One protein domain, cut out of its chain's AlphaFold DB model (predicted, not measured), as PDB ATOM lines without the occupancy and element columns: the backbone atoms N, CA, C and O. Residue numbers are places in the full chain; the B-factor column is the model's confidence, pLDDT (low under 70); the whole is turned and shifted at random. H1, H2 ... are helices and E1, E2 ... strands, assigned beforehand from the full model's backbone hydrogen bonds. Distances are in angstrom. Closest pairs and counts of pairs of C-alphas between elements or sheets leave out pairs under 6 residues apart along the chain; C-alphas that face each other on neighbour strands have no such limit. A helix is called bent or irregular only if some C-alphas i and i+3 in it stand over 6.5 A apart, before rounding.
ATOM      1  N   GLU A   9     125.180  90.300 196.413       80.06
ATOM      2  CA  GLU A   9     126.293  90.557 197.328       80.06
ATOM      3  C   GLU A   9     127.321  91.497 196.695       80.06
ATOM      4  O   GLU A   9     127.772  92.449 197.339       80.06
ATOM      5  N   ALA A  10     127.622  91.311 195.404       79.31
ATOM      6  CA  ALA A  10     128.476  92.230 194.652       79.31
ATOM      7  C   ALA A  10     127.866  93.640 194.583       79.31
ATOM      8  O   ALA A  10     128.568  94.637 194.762       79.31
ATOM      9  N   ARG A  11     126.542  93.743 194.411       78.56
ATOM     10  CA  ARG A  11     125.813  95.016 194.432       78.56
ATOM     11  C   ARG A  11     125.906  95.697 195.799       78.56
ATOM     12  O   ARG A  11     126.168  96.897 195.853       78.56
ATOM     13  N   ILE A  12     125.742  94.952 196.893       81.56
ATOM     14  CA  ILE A  12     125.888  95.477 198.261       81.56
ATOM     15  C   ILE A  12     127.327  95.946 198.515       81.56
ATOM     16  O   ILE A  12     127.530  97.020 199.083       81.56
ATOM     17  N   ALA A  13     128.331  95.185 198.074       81.12
ATOM     18  CA  ALA A  13     129.736  95.560 198.214       81.12
ATOM     19  C   ALA A  13     130.070  96.854 197.450       81.12
ATOM     20  O   ALA A  13     130.739  97.733 197.995       81.12
ATOM     21  N   ILE A  14     129.557  97.011 196.223       81.31
ATOM     22  CA  ILE A  14     129.695  98.244 195.432       81.31
ATOM     23  C   ILE A  14     129.012  99.420 196.139       81.31
ATOM     24  O   ILE A  14     129.609 100.486 196.268       81.31
ATOM     25  N   MET A  15     127.790  99.231 196.647       81.56
ATOM     26  CA  MET A  15     127.072 100.274 197.388       81.56
ATOM     27  C   MET A  15     127.837 100.729 198.636       81.56
ATOM     28  O   MET A  15     127.935 101.932 198.869       81.56
ATOM     29  N   LYS A  16     128.418  99.798 199.406       85.25
ATOM     30  CA  LYS A  16     129.238 100.126 200.584       85.25
ATOM     31  C   LYS A  16     130.488 100.919 200.209       85.25
ATOM     32  O   LYS A  16     130.723 101.972 200.790       85.25
ATOM     33  N   ARG A  17     131.230 100.475 199.188       83.75
ATOM     34  CA  ARG A  17     132.418 101.193 198.690       83.75
ATOM     35  C   ARG A  17     132.078 102.600 198.204       83.75
ATOM     36  O   ARG A  17     132.798 103.543 198.511       83.75
ATOM     37  N   ASN A  18     130.969 102.756 197.483       84.38
ATOM     38  CA  ASN A  18     130.514 104.066 197.019       84.38
ATOM     39  C   ASN A  18     130.120 104.975 198.190       84.38
ATOM     40  O   ASN A  18     130.435 106.161 198.168       84.38
ATOM     41  N   ALA A  19     129.461 104.428 199.217       84.50
ATOM     42  CA  ALA A  19     129.102 105.179 200.416       84.50
ATOM     43  C   ALA A  19     130.343 105.634 201.203       84.50
ATOM     44  O   ALA A  19     130.399 106.783 201.635       84.50
ATOM     45  N   GLU A  20     131.353 104.774 201.352       85.81
ATOM     46  CA  GLU A  20     132.634 105.130 201.976       85.81
ATOM     47  C   GLU A  20     133.374 106.210 201.178       85.81
ATOM     48  O   GLU A  20     133.843 107.187 201.760       85.81
ATOM     49  N   ALA A  21     133.420 106.087 199.846       84.88
ATOM     50  CA  ALA A  21     134.046 107.078 198.973       84.88
ATOM     51  C   ALA A  21     133.345 108.446 199.043       84.88
ATOM     52  O   ALA A  21     134.016 109.475 199.126       84.88
ATOM     53  N   LEU A  22     132.008 108.462 199.060       88.31
ATOM     54  CA  LEU A  22     131.231 109.692 199.228       88.31
ATOM     55  C   LEU A  22     131.512 110.330 200.593       88.31
ATOM     56  O   LEU A  22     131.808 111.518 200.679       88.31
ATOM     57  N   ARG A  23     131.509 109.523 201.659       87.06
ATOM     58  CA  ARG A  23     131.768 109.987 203.026       87.06
ATOM     59  C   ARG A  23     133.188 110.539 203.199       87.06
ATOM     60  O   ARG A  23     133.379 111.520 203.923       87.06
ATOM     61  N   PHE A  24     134.168 109.953 202.513       87.19
ATOM     62  CA  PHE A  24     135.529 110.479 202.423       87.19
ATOM     63  C   PHE A  24     135.556 111.858 201.744       87.19
ATOM     64  O   PHE A  24     136.104 112.803 202.314       87.19
ATOM     65  N   GLN A  25     134.918 111.999 200.574       87.44
ATOM     66  CA  GLN A  25     134.848 113.269 199.837       87.44
ATOM     67  C   GLN A  25     134.151 114.372 200.646       87.44
ATOM     68  O   GLN A  25     134.694 115.468 200.781       87.44
ATOM     69  N   ASP A  26     133.010 114.067 201.268       90.00
ATOM     70  CA  ASP A  26     132.277 115.012 202.120       90.00
ATOM     71  C   ASP A  26     133.124 115.471 203.316       90.00
ATOM     72  O   ASP A  26     133.146 116.652 203.682       90.00
ATOM     73  N   THR A  27     133.853 114.534 203.932       89.88
ATOM     74  CA  THR A  27     134.749 114.835 205.054       89.88
ATOM     75  C   THR A  27     135.882 115.754 204.611       89.88
ATOM     76  O   THR A  27     136.155 116.750 205.285       89.88
ATOM     77  N   GLN A  28     136.505 115.461 203.471       89.81
ATOM     78  CA  GLN A  28     137.569 116.271 202.887       89.81
ATOM     79  C   GLN A  28     137.091 117.699 202.577       89.81
ATOM     80  O   GLN A  28     137.719 118.667 203.014       89.81
ATOM     81  N   ASP A  29     135.948 117.853 201.910       89.56
ATOM     82  CA  ASP A  29     135.381 119.164 201.580       89.56
ATOM     83  C   ASP A  29     135.063 119.992 202.830       89.56
ATOM     84  O   ASP A  29     135.292 121.208 202.860       89.56
ATOM     85  N   ARG A  30     134.568 119.348 203.894       90.75
ATOM     86  CA  ARG A  30     134.302 120.009 205.177       90.75
ATOM     87  C   ARG A  30     135.582 120.556 205.808       90.75
ATOM     88  O   ARG A  30     135.589 121.701 206.256       90.75
ATOM     89  N   ILE A  31     136.654 119.765 205.818       91.50
ATOM     90  CA  ILE A  31     137.962 120.177 206.347       91.50
ATOM     91  C   ILE A  31     138.498 121.374 205.560       91.50
ATOM     92  O   ILE A  31     138.902 122.375 206.153       91.50
ATOM     93  N   ILE A  32     138.456 121.298 204.227       89.69
ATOM     94  CA  ILE A  32     138.941 122.368 203.351       89.69
ATOM     95  C   ILE A  32     138.179 123.669 203.621       89.69
ATOM     96  O   ILE A  32     138.797 124.720 203.800       89.69
ATOM     97  N   LYS A  33     136.843 123.608 203.708       89.69
ATOM     98  CA  LYS A  33     135.999 124.771 204.024       89.69
ATOM     99  C   LYS A  33     136.319 125.352 205.401       89.69
ATOM    100  O   LYS A  33     136.427 126.569 205.524       89.69
ATOM    101  N   GLN A  34     136.505 124.507 206.416       90.81
ATOM    102  CA  GLN A  34     136.838 124.943 207.774       90.81
ATOM    103  C   GLN A  34     138.177 125.688 207.820       90.81
ATOM    104  O   GLN A  34     138.247 126.793 208.358       90.81
ATOM    105  N   LEU A  35     139.231 125.120 207.232       89.94
ATOM    106  CA  LEU A  35     140.559 125.737 207.224       89.94
ATOM    107  C   LEU A  35     140.577 127.018 206.375       89.94
ATOM    108  O   LEU A  35     141.111 128.033 206.814       89.94
ATOM    109  N   ALA A  36     139.916 127.038 205.215       85.69
ATOM    110  CA  ALA A  36     139.783 128.254 204.409       85.69
ATOM    111  C   ALA A  36     138.999 129.365 205.139       85.69
ATOM    112  O   ALA A  36     139.371 130.539 205.077       85.69
ATOM    113  N   ALA A  37     137.944 129.015 205.882       86.31
ATOM    114  CA  ALA A  37     137.206 129.970 206.708       86.31
ATOM    115  C   ALA A  37     138.072 130.516 207.856       86.31
ATOM    116  O   ALA A  37     138.125 131.728 208.057       86.31
ATOM    117  N   LEU A  38     138.819 129.650 208.551       87.38
ATOM    118  CA  LEU A  38     139.760 130.053 209.600       87.38
ATOM    119  C   LEU A  38     140.833 130.998 209.069       87.38
ATOM    120  O   LEU A  38     141.117 132.014 209.701       87.38
ATOM    121  N   TRP A  39     141.383 130.729 207.885       79.94
ATOM    122  CA  TRP A  39     142.316 131.642 207.226       79.94
ATOM    123  C   TRP A  39     141.720 133.036 207.017       79.94
ATOM    124  O   TRP A  39     142.436 134.024 207.092       79.94
ATOM    125  N   SER A  40     140.424 133.119 206.759       78.06
ATOM    126  CA  SER A  40     139.748 134.360 206.360       78.06
ATOM    127  C   SER A  40     139.146 135.113 207.538       78.06
ATOM    128  O   SER A  40     138.782 136.279 207.418       78.06
ATOM    129  N   SER A  41     139.034 134.435 208.678       80.75
ATOM    130  CA  SER A  41     138.663 135.045 209.946       80.75
ATOM    131  C   SER A  41     139.752 136.008 210.429       80.75
ATOM    132  O   SER A  41     140.869 136.001 209.927       80.75
ATOM    133  N   THR A  42     139.459 136.820 211.441       79.88
ATOM    134  CA  THR A  42     140.482 137.587 212.171       79.88
ATOM    135  C   THR A  42     141.113 136.779 213.303       79.88
ATOM    136  O   THR A  42     142.151 137.176 213.830       79.88
ATOM    137  N   GLN A  43     140.536 135.621 213.638       82.50
ATOM    138  CA  GLN A  43     140.940 134.785 214.761       82.50
ATOM    139  C   GLN A  43     142.340 134.212 214.548       82.50
ATOM    140  O   GLN A  43     142.649 133.675 213.483       82.50
ATOM    141  N   GLU A  44     143.181 134.318 215.570       86.44
ATOM    142  CA  GLU A  44     144.452 133.605 215.630       86.44
ATOM    143  C   GLU A  44     144.254 132.249 216.298       86.44
ATOM    144  O   GLU A  44     143.439 132.084 217.206       86.44
ATOM    145  N   VAL A  45     145.005 131.268 215.820       88.19
ATOM    146  CA  VAL A  45     145.033 129.908 216.341       88.19
ATOM    147  C   VAL A  45     146.495 129.529 216.500       88.19
ATOM    148  O   VAL A  45     147.183 129.278 215.514       88.19
ATOM    149  N   GLU A  46     146.996 129.483 217.730       87.00
ATOM    150  CA  GLU A  46     148.392 129.097 217.964       87.00
ATOM    151  C   GLU A  46     148.662 127.650 217.542       87.00
ATOM    152  O   GLU A  46     149.685 127.374 216.914       87.00
ATOM    153  N   HIS A  47     147.718 126.758 217.843       93.19
ATOM    154  CA  HIS A  47     147.722 125.357 217.451       93.19
ATOM    155  C   HIS A  47     146.295 124.795 217.520       93.19
ATOM    156  O   HIS A  47     145.545 125.104 218.445       93.19
ATOM    157  N   GLY A  48     145.917 123.976 216.545       93.38
ATOM    158  CA  GLY A  48     144.643 123.274 216.488       93.38
ATOM    159  C   GLY A  48     144.783 121.957 215.738       93.38
ATOM    160  O   GLY A  48     145.707 121.780 214.942       93.38
ATOM    161  N   THR A  49     143.863 121.031 215.989       94.06
ATOM    162  CA  THR A  49     143.861 119.713 215.353       94.06
ATOM    163  C   THR A  49     142.481 119.360 214.808       94.06
ATOM    164  O   THR A  49     141.453 119.679 215.404       94.06
ATOM    165  N   ILE A  50     142.449 118.709 213.645       92.31
ATOM    166  CA  ILE A  50     141.262 118.046 213.106       92.31
ATOM    167  C   ILE A  50     141.573 116.558 213.034       92.31
ATOM    168  O   ILE A  50     142.408 116.136 212.236       92.31
ATOM    169  N   GLN A  51     140.870 115.769 213.843       91.75
ATOM    170  CA  GLN A  51     141.008 114.318 213.876       91.75
ATOM    171  C   GLN A  51     139.673 113.650 213.538       91.75
ATOM    172  O   GLN A  51     138.634 113.974 214.112       91.75
ATOM    173  N   ASN A  52     139.697 112.722 212.584       89.44
ATOM    174  CA  ASN A  52     138.571 111.861 212.232       89.44
ATOM    175  C   ASN A  52     139.074 110.517 211.678       89.44
ATOM    176  O   ASN A  52     140.264 110.227 211.706       89.44
ATOM    177  N   GLU A  53     138.150 109.694 211.186       83.88
ATOM    178  CA  GLU A  53     138.418 108.347 210.666       83.88
ATOM    179  C   GLU A  53     139.372 108.293 209.454       83.88
ATOM    180  O   GLU A  53     139.956 107.244 209.203       83.88
ATOM    181  N   PHE A  54     139.567 109.405 208.734       85.38
ATOM    182  CA  PHE A  54     140.437 109.488 207.552       85.38
ATOM    183  C   PHE A  54     141.652 110.404 207.736       85.38
ATOM    184  O   PHE A  54     142.641 110.258 207.023       85.38
ATOM    185  N   TYR A  55     141.580 111.364 208.658       85.94
ATOM    186  CA  TYR A  55     142.543 112.457 208.750       85.94
ATOM    187  C   TYR A  55     142.987 112.725 210.187       85.94
ATOM    188  O   TYR A  55     142.170 112.760 211.107       85.94
ATOM    189  N   ASN A  56     144.279 113.017 210.342       91.06
ATOM    190  CA  ASN A  56     144.844 113.713 211.492       91.06
ATOM    191  C   ASN A  56     145.609 114.933 210.969       91.06
ATOM    192  O   ASN A  56     146.639 114.778 210.312       91.06
ATOM    193  N   ILE A  57     145.060 116.126 211.183       90.94
ATOM    194  CA  ILE A  57     145.592 117.373 210.632       90.94
ATOM    195  C   ILE A  57     145.915 118.327 211.767       90.94
ATOM    196  O   ILE A  57     145.015 118.770 212.476       90.94
ATOM    197  N   GLU A  58     147.179 118.703 211.881       93.56
ATOM    198  CA  GLU A  58     147.634 119.772 212.763       93.56
ATOM    199  C   GLU A  58     147.666 121.090 211.995       93.56
ATOM    200  O   GLU A  58     148.146 121.144 210.861       93.56
ATOM    201  N   TYR A  59     147.180 122.172 212.594       92.75
ATOM    202  CA  TYR A  59     147.190 123.480 211.958       92.75
ATOM    203  C   TYR A  59     147.422 124.630 212.938       92.75
ATOM    204  O   TYR A  59     147.188 124.524 214.138       92.75
ATOM    205  N   SER A  60     147.881 125.763 212.420       92.62
ATOM    206  CA  SER A  60     147.973 127.025 213.161       92.62
ATOM    207  C   SER A  60     147.717 128.198 212.229       92.62
ATOM    208  O   SER A  60     147.941 128.083 211.028       92.62
ATOM    209  N   VAL A  61     147.233 129.321 212.756       89.56
ATOM    210  CA  VAL A  61     146.928 130.546 212.011       89.56
ATOM    211  C   VAL A  61     147.379 131.755 212.818       89.56
ATOM    212  O   VAL A  61     146.975 131.916 213.964       89.56
ATOM    213  N   LYS A  62     148.193 132.631 212.235       87.75
ATOM    214  CA  LYS A  62     148.704 133.838 212.901       87.75
ATOM    215  C   LYS A  62     148.527 135.053 212.004       87.75
ATOM    216  O   LYS A  62     148.792 134.946 210.801       87.75
ATOM    217  N   ASN A  63     148.126 136.199 212.559       79.75
ATOM    218  CA  ASN A  63     148.219 137.451 211.822       79.75
ATOM    219  C   ASN A  63     149.647 137.988 211.930       79.75
ATOM    220  O   ASN A  63     150.162 138.241 213.014       79.75
ATOM    221  N   ASN A  64     150.285 138.213 210.789       69.94
ATOM    222  CA  ASN A  64     151.538 138.945 210.723       69.94
ATOM    223  C   ASN A  64     151.238 140.347 210.210       69.94
ATOM    224  O   ASN A  64     151.051 140.525 209.016       69.94
ATOM    225  N   TYR A  65     151.220 141.348 211.085       61.94
ATOM    226  CA  TYR A  65     150.973 142.748 210.720       61.94
ATOM    227  C   TYR A  65     152.160 143.378 209.959       61.94
ATOM    228  O   TYR A  65     152.785 144.323 210.436       61.94
ATOM    229  N   ASN A  66     152.526 142.846 208.789       57.50
ATOM    230  CA  ASN A  66     153.582 143.397 207.940       57.50
ATOM    231  C   ASN A  66     153.020 143.943 206.614       57.50
ATOM    232  O   ASN A  66     151.929 143.586 206.177       57.50
ATOM    233  N   ARG A  67     153.790 144.813 205.942       49.97
ATOM    234  CA  ARG A  67     153.409 145.444 204.659       49.97
ATOM    235  C   ARG A  67     153.149 144.448 203.516       49.97
ATOM    236  O   ARG A  67     152.600 144.852 202.493       49.97
ATOM    237  N   HIS A  68     153.553 143.183 203.667       52.66
ATOM    238  CA  HIS A  68     153.630 142.188 202.599       52.66
ATOM    239  C   HIS A  68     152.724 140.949 202.787       52.66
ATOM    240  O   HIS A  68     152.883 139.961 202.072       52.66
ATOM    241  N   GLY A  69     151.754 140.984 203.704       57.38
ATOM    242  CA  GLY A  69     150.766 139.912 203.854       57.38
ATOM    243  C   GLY A  69     150.399 139.671 205.309       57.38
ATOM    244  O   GLY A  69     151.257 139.353 206.129       57.38
ATOM    245  N   ASN A  70     149.103 139.788 205.605       71.06
ATOM    246  CA  ASN A  70     148.625 139.900 206.979       71.06
ATOM    247  C   ASN A  70     148.457 138.569 207.716       71.06
ATOM    248  O   ASN A  70     148.264 138.600 208.925       71.06
ATOM    249  N   ARG A  71     148.515 137.407 207.044       79.44
ATOM    250  CA  ARG A  71     148.253 136.095 207.671       79.44
ATOM    251  C   ARG A  71     149.233 135.005 207.244       79.44
ATOM    252  O   ARG A  71     149.759 134.999 206.131       79.44
ATOM    253  N   MET A  72     149.487 134.086 208.169       86.12
ATOM    254  CA  MET A  72     150.244 132.850 207.987       86.12
ATOM    255  C   MET A  72     149.423 131.691 208.542       86.12
ATOM    256  O   MET A  72     148.812 131.825 209.595       86.12
ATOM    257  N   MET A  73     149.454 130.547 207.866       87.81
ATOM    258  CA  MET A  73     148.846 129.315 208.342       87.81
ATOM    259  C   MET A  73     149.806 128.177 208.069       87.81
ATOM    260  O   MET A  73     150.532 128.169 207.070       87.81
ATOM    261  N   MET A  74     149.838 127.251 209.011       90.31
ATOM    262  CA  MET A  74     150.547 125.994 208.885       90.31
ATOM    263  C   MET A  74     149.526 124.867 208.878       90.31
ATOM    264  O   MET A  74     148.573 124.924 209.647       90.31
ATOM    265  N   ILE A  75     149.722 123.873 208.019       89.81
ATOM    266  CA  ILE A  75     148.954 122.623 207.975       89.81
ATOM    267  C   ILE A  75     149.974 121.487 207.900       89.81
ATOM    268  O   ILE A  75     150.808 121.482 206.997       89.81
ATOM    269  N   ASN A  76     149.953 120.553 208.853       89.25
ATOM    270  CA  ASN A  76     150.882 119.420 208.953       89.25
ATOM    271  C   ASN A  76     152.355 119.835 208.783       89.25
ATOM    272  O   ASN A  76     153.099 119.286 207.971       89.25
ATOM    273  N   GLY A  77     152.759 120.892 209.498       84.88
ATOM    274  CA  GLY A  77     154.113 121.454 209.441       84.88
ATOM    275  C   GLY A  77     154.433 122.275 208.184       84.88
ATOM    276  O   GLY A  77     155.484 122.911 208.123       84.88
ATOM    277  N   ARG A  78     153.538 122.331 207.193       86.31
ATOM    278  CA  ARG A  78     153.743 123.079 205.947       86.31
ATOM    279  C   ARG A  78     153.135 124.466 206.043       86.31
ATOM    280  O   ARG A  78     151.955 124.619 206.339       86.31
ATOM    281  N   LYS A  79     153.948 125.483 205.775       85.12
ATOM    282  CA  LYS A  79     153.584 126.896 205.897       85.12
ATOM    283  C   LYS A  79     153.105 127.472 204.566       85.12
ATOM    284  O   LYS A  79     153.754 127.270 203.542       85.12
ATOM    285  N   PHE A  80     152.077 128.313 204.617       81.06
ATOM    286  CA  PHE A  80     151.716 129.204 203.516       81.06
ATOM    287  C   PHE A  80     151.374 130.621 203.991       81.06
ATOM    288  O   PHE A  80     151.015 130.867 205.146       81.06
ATOM    289  N   GLN A  81     151.556 131.567 203.071       76.94
ATOM    290  CA  GLN A  81     151.380 133.009 203.254       76.94
ATOM    291  C   GLN A  81     150.660 133.560 202.017       76.94
ATOM    292  O   GLN A  81     150.967 133.142 200.902       76.94
ATOM    293  N   GLY A  82     149.703 134.475 202.185       64.31
ATOM    294  CA  GLY A  82     148.939 135.015 201.056       64.31
ATOM    295  C   GLY A  82     147.995 136.157 201.428       64.31
ATOM    296  O   GLY A  82     147.857 136.497 202.601       64.31
ATOM    297  N   TYR A  83     147.351 136.748 200.417       56.81
ATOM    298  CA  TYR A  83     146.511 137.946 200.566       56.81
ATOM    299  C   TYR A  83     145.019 137.737 200.262       56.81
ATOM    300  O   TYR A  83     144.201 138.421 200.867       56.81
ATOM    301  N   ASN A  84     144.648 136.803 199.372       57.66
ATOM    302  CA  ASN A  84     143.279 136.716 198.837       57.66
ATOM    303  C   ASN A  84     142.603 135.358 199.086       57.66
ATOM    304  O   ASN A  84     143.217 134.302 198.935       57.66
ATOM    305  N   TYR A  85     141.306 135.427 199.403       55.78
ATOM    306  CA  TYR A  85     140.392 134.311 199.684       55.78
ATOM    307  C   TYR A  85     140.309 133.276 198.550       55.78
ATOM    308  O   TYR A  85     140.376 132.077 198.806       55.78
ATOM    309  N   GLU A  86     140.219 133.727 197.294       56.16
ATOM    310  CA  GLU A  86     139.932 132.859 196.136       56.16
ATOM    311  C   GLU A  86     141.038 131.843 195.811       56.16
ATOM    312  O   GLU A  86     140.745 130.753 195.326       56.16
ATOM    313  N   ASN A  87     142.301 132.129 196.145       66.94
ATOM    314  CA  ASN A  87     143.383 131.146 196.005       66.94
ATOM    315  C   ASN A  87     143.458 130.173 197.190       66.94
ATOM    316  O   ASN A  87     144.112 129.134 197.095       66.94
ATOM    317  N   MET A  88     142.800 130.480 198.311       73.50
ATOM    318  CA  MET A  88     143.068 129.788 199.565       73.50
ATOM    319  C   MET A  88     142.452 128.392 199.625       73.50
ATOM    320  O   MET A  88     143.114 127.455 200.062       73.50
ATOM    321  N   THR A  89     141.231 128.206 199.124       79.06
ATOM    322  CA  THR A  89     140.600 126.878 199.059       79.06
ATOM    323  C   THR A  89     141.442 125.896 198.243       79.06
ATOM    324  O   THR A  89     141.610 124.756 198.658       79.06
ATOM    325  N   ASN A  90     142.041 126.342 197.132       81.44
ATOM    326  CA  ASN A  90     142.914 125.508 196.300       81.44
ATOM    327  C   ASN A  90     144.241 125.174 196.993       81.44
ATOM    328  O   ASN A  90     144.726 124.048 196.893       81.44
ATOM    329  N   ILE A  91     144.810 126.134 197.726       78.38
ATOM    330  CA  ILE A  91     146.026 125.934 198.522       78.38
ATOM    331  C   ILE A  91     145.756 124.928 199.645       78.38
ATOM    332  O   ILE A  91     146.457 123.927 199.746       78.38
ATOM    333  N   VAL A  92     144.708 125.140 200.446       81.50
ATOM    334  CA  VAL A  92     144.301 124.219 201.517       81.50
ATOM    335  C   VAL A  92     144.007 122.835 200.948       81.50
ATOM    336  O   VAL A  92     144.508 121.850 201.480       81.50
ATOM    337  N   LYS A  93     143.264 122.754 199.838       84.62
ATOM    338  CA  LYS A  93     142.992 121.495 199.139       84.62
ATOM    339  C   LYS A  93     144.287 120.759 198.817       84.62
ATOM    340  O   LYS A  93     144.408 119.595 199.164       84.62
ATOM    341  N   ARG A  94     145.288 121.430 198.245       82.44
ATOM    342  CA  ARG A  94     146.589 120.809 197.961       82.44
ATOM    343  C   ARG A  94     147.242 120.201 199.208       82.44
ATOM    344  O   ARG A  94     147.810 119.128 199.116       82.44
ATOM    345  N   TYR A  95     147.156 120.856 200.363       78.38
ATOM    346  CA  TYR A  95     147.801 120.366 201.587       78.38
ATOM    347  C   TYR A  95     146.984 119.331 202.372       78.38
ATOM    348  O   TYR A  95     147.558 118.621 203.192       78.38
ATOM    349  N   VAL A  96     145.670 119.261 202.152       80.38
ATOM    350  CA  VAL A  96     144.770 118.278 202.783       80.38
ATOM    351  C   VAL A  96     144.611 117.020 201.920       80.38
ATOM    352  O   VAL A  96     144.360 115.942 202.450       80.38
ATOM    353  N   CYS A  97     144.709 117.158 200.596       77.38
ATOM    354  CA  CYS A  97     144.502 116.075 199.630       77.38
ATOM    355  C   CYS A  97     145.785 115.341 199.205       77.38
ATOM    356  O   CYS A  97     145.668 114.359 198.475       77.38
ATOM    357  N   GLU A  98     146.968 115.839 199.579       62.81
ATOM    358  CA  GLU A  98     148.253 115.124 199.435       62.81
ATOM    359  C   GLU A  98     148.412 114.063 200.532       62.81
ATOM    360  O   GLU A  98     148.876 112.954 200.189       62.81
TER     361      GLU A  98
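This is residues 9 to 98 of the 98 residues of an uncharacterized protein of Deltaproteobacteria bacterium (UniProt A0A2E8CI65). A twisted four-stranded sheet has two helices, H1 and H2, over one face and its other face bare; the long H1 runs on past the sheet, where residues 9 to 22 stick out as a free arm that makes the length. The printed part has 90 residues, with H1, E1, E2, E3, E4, H2 in chain order. The sheet's order is E1, E2, E3, E4, antiparallel throughout, and the class is mixed, helices and strands. The whole is loose, with a radius of gyration of the C-alphas of 16.0 A and spans of 61 by 24 by 19 A.

E1 is residues 45 to 51, E2 56 to 63 with 24.0 A from first to last C-alpha, E3 71 to 75 and E4 78 to 82. H1, residues 9 to 40, measures 46.7 A from C-alpha 9 at (126.293, 90.557, 197.328). H2, residues 85 to 97, measures 18.7 A to C-alpha 97 at (144.502, 116.075, 199.630); it is irregular, but only just, with C-alphas 86 and 89 6.7 A apart.

The strands form a meander, each the antiparallel neighbour of the one before: N 48 and O 59 are 2.8 A apart, N 62 and O 72 2.8 A, N 75 and O 78 2.9 A, within hydrogen-bond range. H1 is on the sheet over E2 and E3, height 12.7 A; H2 is on the same face over E3, height 8.3 A. H1 touches H2 with residues 28 to 40 alone, closest C-alphas Ala 36 and Thr 89, 5.6 A, at a steep tilt of 45 degrees, opposite ways. Every O i to N i+4 pair is within range in H1, 7 of 9 in H2.

The C-alphas of Glu 9 and Arg 67, the farthest apart, are 61.7 A apart. The printed part has no cut and no long link. Residues 64 to 69, 82 to 87 and 98 have pLDDT under 70.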